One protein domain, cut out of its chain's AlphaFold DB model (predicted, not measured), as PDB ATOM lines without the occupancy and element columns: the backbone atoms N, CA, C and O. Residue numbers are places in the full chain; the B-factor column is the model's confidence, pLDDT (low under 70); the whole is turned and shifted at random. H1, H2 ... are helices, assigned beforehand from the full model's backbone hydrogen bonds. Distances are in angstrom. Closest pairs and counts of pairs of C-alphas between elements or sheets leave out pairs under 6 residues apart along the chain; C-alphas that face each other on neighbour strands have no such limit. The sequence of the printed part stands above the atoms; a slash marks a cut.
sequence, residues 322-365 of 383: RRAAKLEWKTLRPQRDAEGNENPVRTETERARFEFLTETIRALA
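What this domain is: This is residues 322 to 365 of the 383 residues of the protein "Hypothetical protein" of Pseudo-nitzschia australis (UniProt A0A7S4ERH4). This is a helical hairpin: two helices, H1 and H2, lie side by side and run opposite ways as a narrow V, closest where H1 begins and H2 nears its end. At the wider end of the V, the long loop of residues 333 to 347 reaches away from the helices and folds back, adding to the length of the whole. The printed part has 44 residues with two named helices, H1 then H2, and no named strand; the class is all helix. It is only just loose, close to compact, with a radius of gyration of the C-alphas of 11.4 A, and elongated, spanning 34 by 20 by 13 A.

How they stand to each other: Begin with H1, residues 322 to 332, and go on along the printed part to H2, residues 348 to 363. The two helices touch, with 13 pairs of C-alphas within 8 A; look for the closest pair at Arg 322 and Ile 361, whose C-alphas are 5.6 A apart. Their lines stand at a shallow tilt of 27 degrees, opposite ways, and their centres are 9.7 A apart. In both H1 and H2, every backbone O i to N i+4 pair is within hydrogen-bond range.

Where its parts are: Find C-alpha 322 at (-5.544, -38.881, -15.572); from there H1 runs 15.2 A to C-alpha 332 at (-4.522, -24.359, -11.108). H2, the longer helix with 16 residues, begins at C-alpha 348 and runs 22.6 A to C-alpha 363 at (-8.802, -42.323, -8.075).

The domain as a whole: The two C-alphas farthest apart are those of Glu 339, in the link, and Leu 364, at 34.3 A, while the first and last printed C-alphas, Arg 322 and Ala 365, are 7.6 A apart. The link from H1 to H2 is long, with 15 residues, and the printed part has no cut. In the B-factor column the mean pLDDT of the printed part is 87.1; look to residues 343 to 345 for the model's low confidence, under 70.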
ATOM      1  N   ARG A 322      -6.534 -39.348 -16.542       97.00
ATOM      2  CA  ARG A 322      -5.544 -38.881 -15.572       97.00
ATOM      3  C   ARG A 322      -4.602 -37.849 -16.168       97.00
ATOM      4  O   ARG A 322      -4.188 -36.930 -15.461       97.00
ATOM      5  N   ARG A 323      -4.203 -37.999 -17.434       96.19
ATOM      6  CA  ARG A 323      -3.353 -37.016 -18.119       96.19
ATOM      7  C   ARG A 323      -4.095 -35.693 -18.292       96.19
ATOM      8  O   ARG A 323      -3.494 -34.657 -18.011       96.19
ATOM      9  N   ALA A 324      -5.366 -35.732 -18.692       96.44
ATOM     10  CA  ALA A 324      -6.214 -34.548 -18.813       96.44
ATOM     11  C   ALA A 324      -6.378 -33.837 -17.458       96.44
ATOM     12  O   ALA A 324      -6.034 -32.661 -17.337       96.44
ATOM     13  N   ALA A 325      -6.752 -34.577 -16.408       96.94
ATOM     14  CA  ALA A 325      -6.887 -34.041 -15.053       96.94
ATOM     15  C   ALA A 325      -5.571 -33.442 -14.528       96.94
ATOM     16  O   ALA A 325      -5.563 -32.370 -13.929       96.94
ATOM     17  N   LYS A 326      -4.427 -34.089 -14.792       96.75
ATOM     18  CA  LYS A 326      -3.102 -33.563 -14.422       96.75
ATOM     19  C   LYS A 326      -2.740 -32.269 -15.134       96.75
ATOM     20  O   LYS A 326      -2.017 -31.461 -14.554       96.75
ATOM     21  N   LEU A 327      -3.142 -32.109 -16.392       96.00
ATOM     22  CA  LEU A 327      -2.846 -30.904 -17.156       96.00
ATOM     23  C   LEU A 327      -3.591 -29.707 -16.558       96.00
ATOM     24  O   LEU A 327      -2.962 -28.696 -16.264       96.00
ATOM     25  N   GLU A 328      -4.882 -29.871 -16.277       94.94
ATOM     26  CA  GLU A 328      -5.704 -28.851 -15.616       94.94
ATOM     27  C   GLU A 328      -5.250 -28.587 -14.168       94.94
ATOM     28  O   GLU A 328      -5.124 -27.447 -13.723       94.94
ATOM     29  N   TRP A 329      -4.900 -29.640 -13.428       94.50
ATOM     30  CA  TRP A 329      -4.373 -29.500 -12.071       94.50
ATOM     31  C   TRP A 329      -3.091 -28.657 -12.046       94.50
ATOM     32  O   TRP A 329      -2.906 -27.825 -11.161       94.50
ATOM     33  N   LYS A 330      -2.212 -28.821 -13.046       92.62
ATOM     34  CA  LYS A 330      -0.984 -28.022 -13.176       92.62
ATOM     35  C   LYS A 330      -1.262 -26.548 -13.466       92.62
ATOM     36  O   LYS A 330      -0.471 -25.725 -13.018       92.62
ATOM     37  N   THR A 331      -2.331 -26.216 -14.192       90.62
ATOM     38  CA  THR A 331      -2.693 -24.814 -14.465       90.62
ATOM     39  C   THR A 331      -3.278 -24.115 -13.241       90.62
ATOM     40  O   THR A 331      -3.109 -22.911 -13.101       90.62
ATOM     41  N   LEU A 332      -3.925 -24.870 -12.349       88.25
ATOM     42  CA  LEU A 332      -4.522 -24.359 -11.108       88.25
ATOM     43  C   LEU A 332      -3.570 -24.383  -9.907       88.25
ATOM     44  O   LEU A 332      -3.850 -23.768  -8.879       88.25
ATOM     45  N   ARG A 333      -2.456 -25.116 -10.006       82.94
ATOM     46  CA  ARG A 333      -1.478 -25.222  -8.924       82.94
ATOM     47  C   ARG A 333      -0.901 -23.834  -8.603       82.94
ATOM     48  O   ARG A 333      -0.425 -23.174  -9.531       82.94
ATOM     49  N   PRO A 334      -0.852 -23.428  -7.317       74.12
ATOM     50  CA  PRO A 334      -0.186 -22.199  -6.900       74.12
ATOM     51  C   PRO A 334       1.216 -22.116  -7.497       74.12
ATOM     52  O   PRO A 334       2.042 -23.016  -7.304       74.12
ATOM     53  N   GLN A 335       1.475 -21.055  -8.257       73.19
ATOM     54  CA  GLN A 335       2.823 -20.744  -8.705       73.19
ATOM     55  C   GLN A 335       3.536 -19.981  -7.594       73.19
ATOM     56  O   GLN A 335       2.943 -19.117  -6.944       73.19
ATOM     57  N   ARG A 336       4.806 -20.320  -7.376       76.00
ATOM     58  CA  ARG A 336       5.684 -19.516  -6.533       76.00
ATOM     59  C   ARG A 336       6.243 -18.373  -7.367       76.00
ATOM     60  O   ARG A 336       6.638 -18.609  -8.511       76.00
ATOM     61  N   ASP A 337       6.227 -17.166  -6.820       74.19
ATOM     62  CA  ASP A 337       6.926 -16.027  -7.414       74.19
ATOM     63  C   ASP A 337       8.456 -16.184  -7.290       74.19
ATOM     64  O   ASP A 337       8.962 -17.189  -6.774       74.19
ATOM     65  N   ALA A 338       9.204 -15.214  -7.822       71.75
ATOM     66  CA  ALA A 338      10.667 -15.222  -7.788       71.75
ATOM     67  C   ALA A 338      11.219 -15.152  -6.352       71.75
ATOM     68  O   ALA A 338      12.324 -15.631  -6.093       71.75
ATOM     69  N   GLU A 339      10.438 -14.601  -5.421       78.44
ATOM     70  CA  GLU A 339      10.727 -14.525  -3.993       78.44
ATOM     71  C   GLU A 339      10.320 -15.794  -3.215       78.44
ATOM     72  O   GLU A 339      10.646 -15.929  -2.034       78.44
ATOM     73  N   GLY A 340       9.660 -16.759  -3.865       77.06
ATOM     74  CA  GLY A 340       9.233 -18.026  -3.273       77.06
ATOM     75  C   GLY A 340       7.882 -17.986  -2.552       77.06
ATOM     76  O   GLY A 340       7.499 -19.002  -1.961       77.06
ATOM     77  N   ASN A 341       7.143 -16.875  -2.614       76.88
ATOM     78  CA  ASN A 341       5.800 -16.768  -2.055       76.88
ATOM     79  C   ASN A 341       4.796 -17.491  -2.951       76.88
ATOM     80  O   ASN A 341       4.810 -17.376  -4.178       76.88
ATOM     81  N   GLU A 342       3.892 -18.245  -2.335       71.06
ATOM     82  CA  GLU A 342       2.802 -18.890  -3.057       71.06
ATOM     83  C   GLU A 342       1.743 -17.845  -3.404       71.06
ATOM     84  O   GLU A 342       1.136 -17.246  -2.517       71.06
ATOM     85  N   ASN A 343       1.498 -17.635  -4.700       67.00
ATOM     86  CA  ASN A 343       0.334 -16.870  -5.124       67.00
ATOM     87  C   ASN A 343      -0.918 -17.660  -4.704       67.00
ATOM     88  O   ASN A 343      -1.078 -18.801  -5.156       67.00
ATOM     89  N   PRO A 344      -1.797 -17.111  -3.847       63.97
ATOM     90  CA  PRO A 344      -2.965 -17.841  -3.384       63.97
ATOM     91  C   PRO A 344      -3.851 -18.233  -4.573       63.97
ATOM     92  O   PRO A 344      -4.004 -17.470  -5.529       63.97
ATOM     93  N   VAL A 345      -4.434 -19.436  -4.503       61.06
ATOM     94  CA  VAL A 345      -5.501 -19.874  -5.421       61.06
ATOM     95  C   VAL A 345      -6.579 -18.788  -5.430       61.06
ATOM     96  O   VAL A 345      -7.043 -18.378  -4.365       61.06
ATOM     97  N   ARG A 346      -6.891 -18.256  -6.616       71.56
ATOM     98  CA  ARG A 346      -7.438 -16.901  -6.778       71.56
ATOM     99  C   ARG A 346      -8.939 -16.804  -6.461       71.56
ATOM    100  O   ARG A 346      -9.427 -15.692  -6.273       71.56
ATOM    101  N   THR A 347      -9.653 -17.928  -6.317       86.44
ATOM    102  CA  THR A 347     -11.085 -18.005  -5.961       86.44
ATOM    103  C   THR A 347     -11.460 -19.306  -5.221       86.44
ATOM    104  O   THR A 347     -10.786 -20.330  -5.350       86.44
ATOM    105  N   GLU A 348     -12.580 -19.303  -4.483       88.56
ATOM    106  CA  GLU A 348     -13.148 -20.505  -3.833       88.56
ATOM    107  C   GLU A 348     -13.480 -21.611  -4.853       88.56
ATOM    108  O   GLU A 348     -13.239 -22.794  -4.618       88.56
ATOM    109  N   THR A 349     -13.964 -21.225  -6.037       90.31
ATOM    110  CA  THR A 349     -14.268 -22.150  -7.136       90.31
ATOM    111  C   THR A 349     -13.021 -22.875  -7.645       90.31
ATOM    112  O   THR A 349     -13.063 -24.082  -7.878       90.31
ATOM    113  N   GLU A 350     -11.895 -22.174  -7.790       89.56
ATOM    114  CA  GLU A 350     -10.628 -22.792  -8.200       89.56
ATOM    115  C   GLU A 350     -10.079 -23.740  -7.130       89.56
ATOM    116  O   GLU A 350      -9.526 -24.783  -7.480       89.56
ATOM    117  N   ARG A 351     -10.268 -23.430  -5.838       88.69
ATOM    118  CA  ARG A 351      -9.886 -24.330  -4.738       88.69
ATOM    119  C   ARG A 351     -10.690 -25.626  -4.786       88.69
ATOM    120  O   ARG A 351     -10.094 -26.700  -4.825       88.69
ATOM    121  N   ALA A 352     -12.015 -25.525  -4.885       92.75
ATOM    122  CA  ALA A 352     -12.888 -26.688  -5.019       92.75
ATOM    123  C   ALA A 352     -12.527 -27.530  -6.259       92.75
ATOM    124  O   ALA A 352     -12.474 -28.761  -6.196       92.75
ATOM    125  N   ARG A 353     -12.208 -26.879  -7.388       94.69
ATOM    126  CA  ARG A 353     -11.770 -27.580  -8.603       94.69
ATOM    127  C   ARG A 353     -10.415 -28.269  -8.422       94.69
ATOM    128  O   ARG A 353     -10.255 -29.404  -8.865       94.69
ATOM    129  N   PHE A 354      -9.453 -27.625  -7.764       92.56
ATOM    130  CA  PHE A 354      -8.138 -28.200  -7.476       92.56
ATOM    131  C   PHE A 354      -8.232 -29.443  -6.576       92.56
ATOM    132  O   PHE A 354      -7.572 -30.453  -6.845       92.56
ATOM    133  N   GLU A 355      -9.074 -29.402  -5.542       93.50
ATOM    134  CA  GLU A 355      -9.351 -30.545  -4.663       93.50
ATOM    135  C   GLU A 355     -10.008 -31.693  -5.435       93.50
ATOM    136  O   GLU A 355      -9.509 -32.820  -5.407       93.50
ATOM    137  N   PHE A 356     -11.046 -31.395  -6.227       96.50
ATOM    138  CA  PHE A 356     -11.696 -32.376  -7.099       96.50
ATOM    139  C   PHE A 356     -10.702 -33.062  -8.050       96.50
ATOM    140  O   PHE A 356     -10.704 -34.288  -8.188       96.50
ATOM    141  N   LEU A 357      -9.821 -32.292  -8.698       96.44
ATOM    142  CA  LEU A 357      -8.796 -32.836  -9.593       96.44
ATOM    143  C   LEU A 357      -7.771 -33.685  -8.837       96.44
ATOM    144  O   LEU A 357      -7.318 -34.700  -9.362       96.44
ATOM    145  N   THR A 358      -7.418 -33.306  -7.608       95.38
ATOM    146  CA  THR A 358      -6.498 -34.076  -6.761       95.38
ATOM    147  C   THR A 358      -7.079 -35.451  -6.430       95.38
ATOM    148  O   THR A 358      -6.400 -36.464  -6.628       95.38
ATOM    149  N   GLU A 359      -8.347 -35.507  -6.015       97.38
ATOM    150  CA  GLU A 359      -9.045 -36.773  -5.766       97.38
ATOM    151  C   GLU A 359      -9.231 -37.584  -7.050       97.38
ATOM    152  O   GLU A 359      -8.974 -38.786  -7.061       97.38
ATOM    153  N   THR A 360      -9.551 -36.933  -8.172       97.25
ATOM    154  CA  THR A 360      -9.652 -37.588  -9.486       97.25
ATOM    155  C   THR A 360      -8.321 -38.230  -9.897       97.25
ATOM    156  O   THR A 360      -8.279 -39.393 -10.291       97.25
ATOM    157  N   ILE A 361      -7.194 -37.522  -9.758       96.81
ATOM    158  CA  ILE A 361      -5.858 -38.048 -10.089       96.81
ATOM    159  C   ILE A 361      -5.483 -39.237  -9.195       96.81
ATOM    160  O   ILE A 361      -4.810 -40.159  -9.672       96.81
ATOM    161  N   ARG A 362      -5.893 -39.215  -7.918       95.31
ATOM    162  CA  ARG A 362      -5.708 -40.327  -6.974       95.31
ATOM    163  C   ARG A 362      -6.578 -41.523  -7.364       95.31
ATOM    164  O   ARG A 362      -6.061 -42.631  -7.464       95.31
ATOM    165  N   ALA A 363      -7.857 -41.294  -7.654       94.50
ATOM    166  CA  ALA A 363      -8.802 -42.323  -8.075       94.50
ATOM    167  C   ALA A 363      -8.411 -42.970  -9.410       94.50
ATOM    168  O   ALA A 363      -8.693 -44.146  -9.616       94.50
ATOM    169  N   LEU A 364      -7.732 -42.232 -10.298       95.12
ATOM    170  CA  LEU A 364      -7.214 -42.700 -11.589       95.12
ATOM    171  C   LEU A 364      -5.758 -43.198 -11.526       95.12
ATOM    172  O   LEU A 364      -5.104 -43.325 -12.565       95.12
ATOM    173  N   ALA A 365      -5.205 -43.442 -10.333       92.00
ATOM    174  CA  ALA A 365      -3.833 -43.920 -10.201       92.00
ATOM    175  C   ALA A 365      -3.593 -45.211 -11.019       92.00
ATOM    176  O   ALA A 365      -4.515 -46.027 -11.158       92.00
TER     177      ALA A 365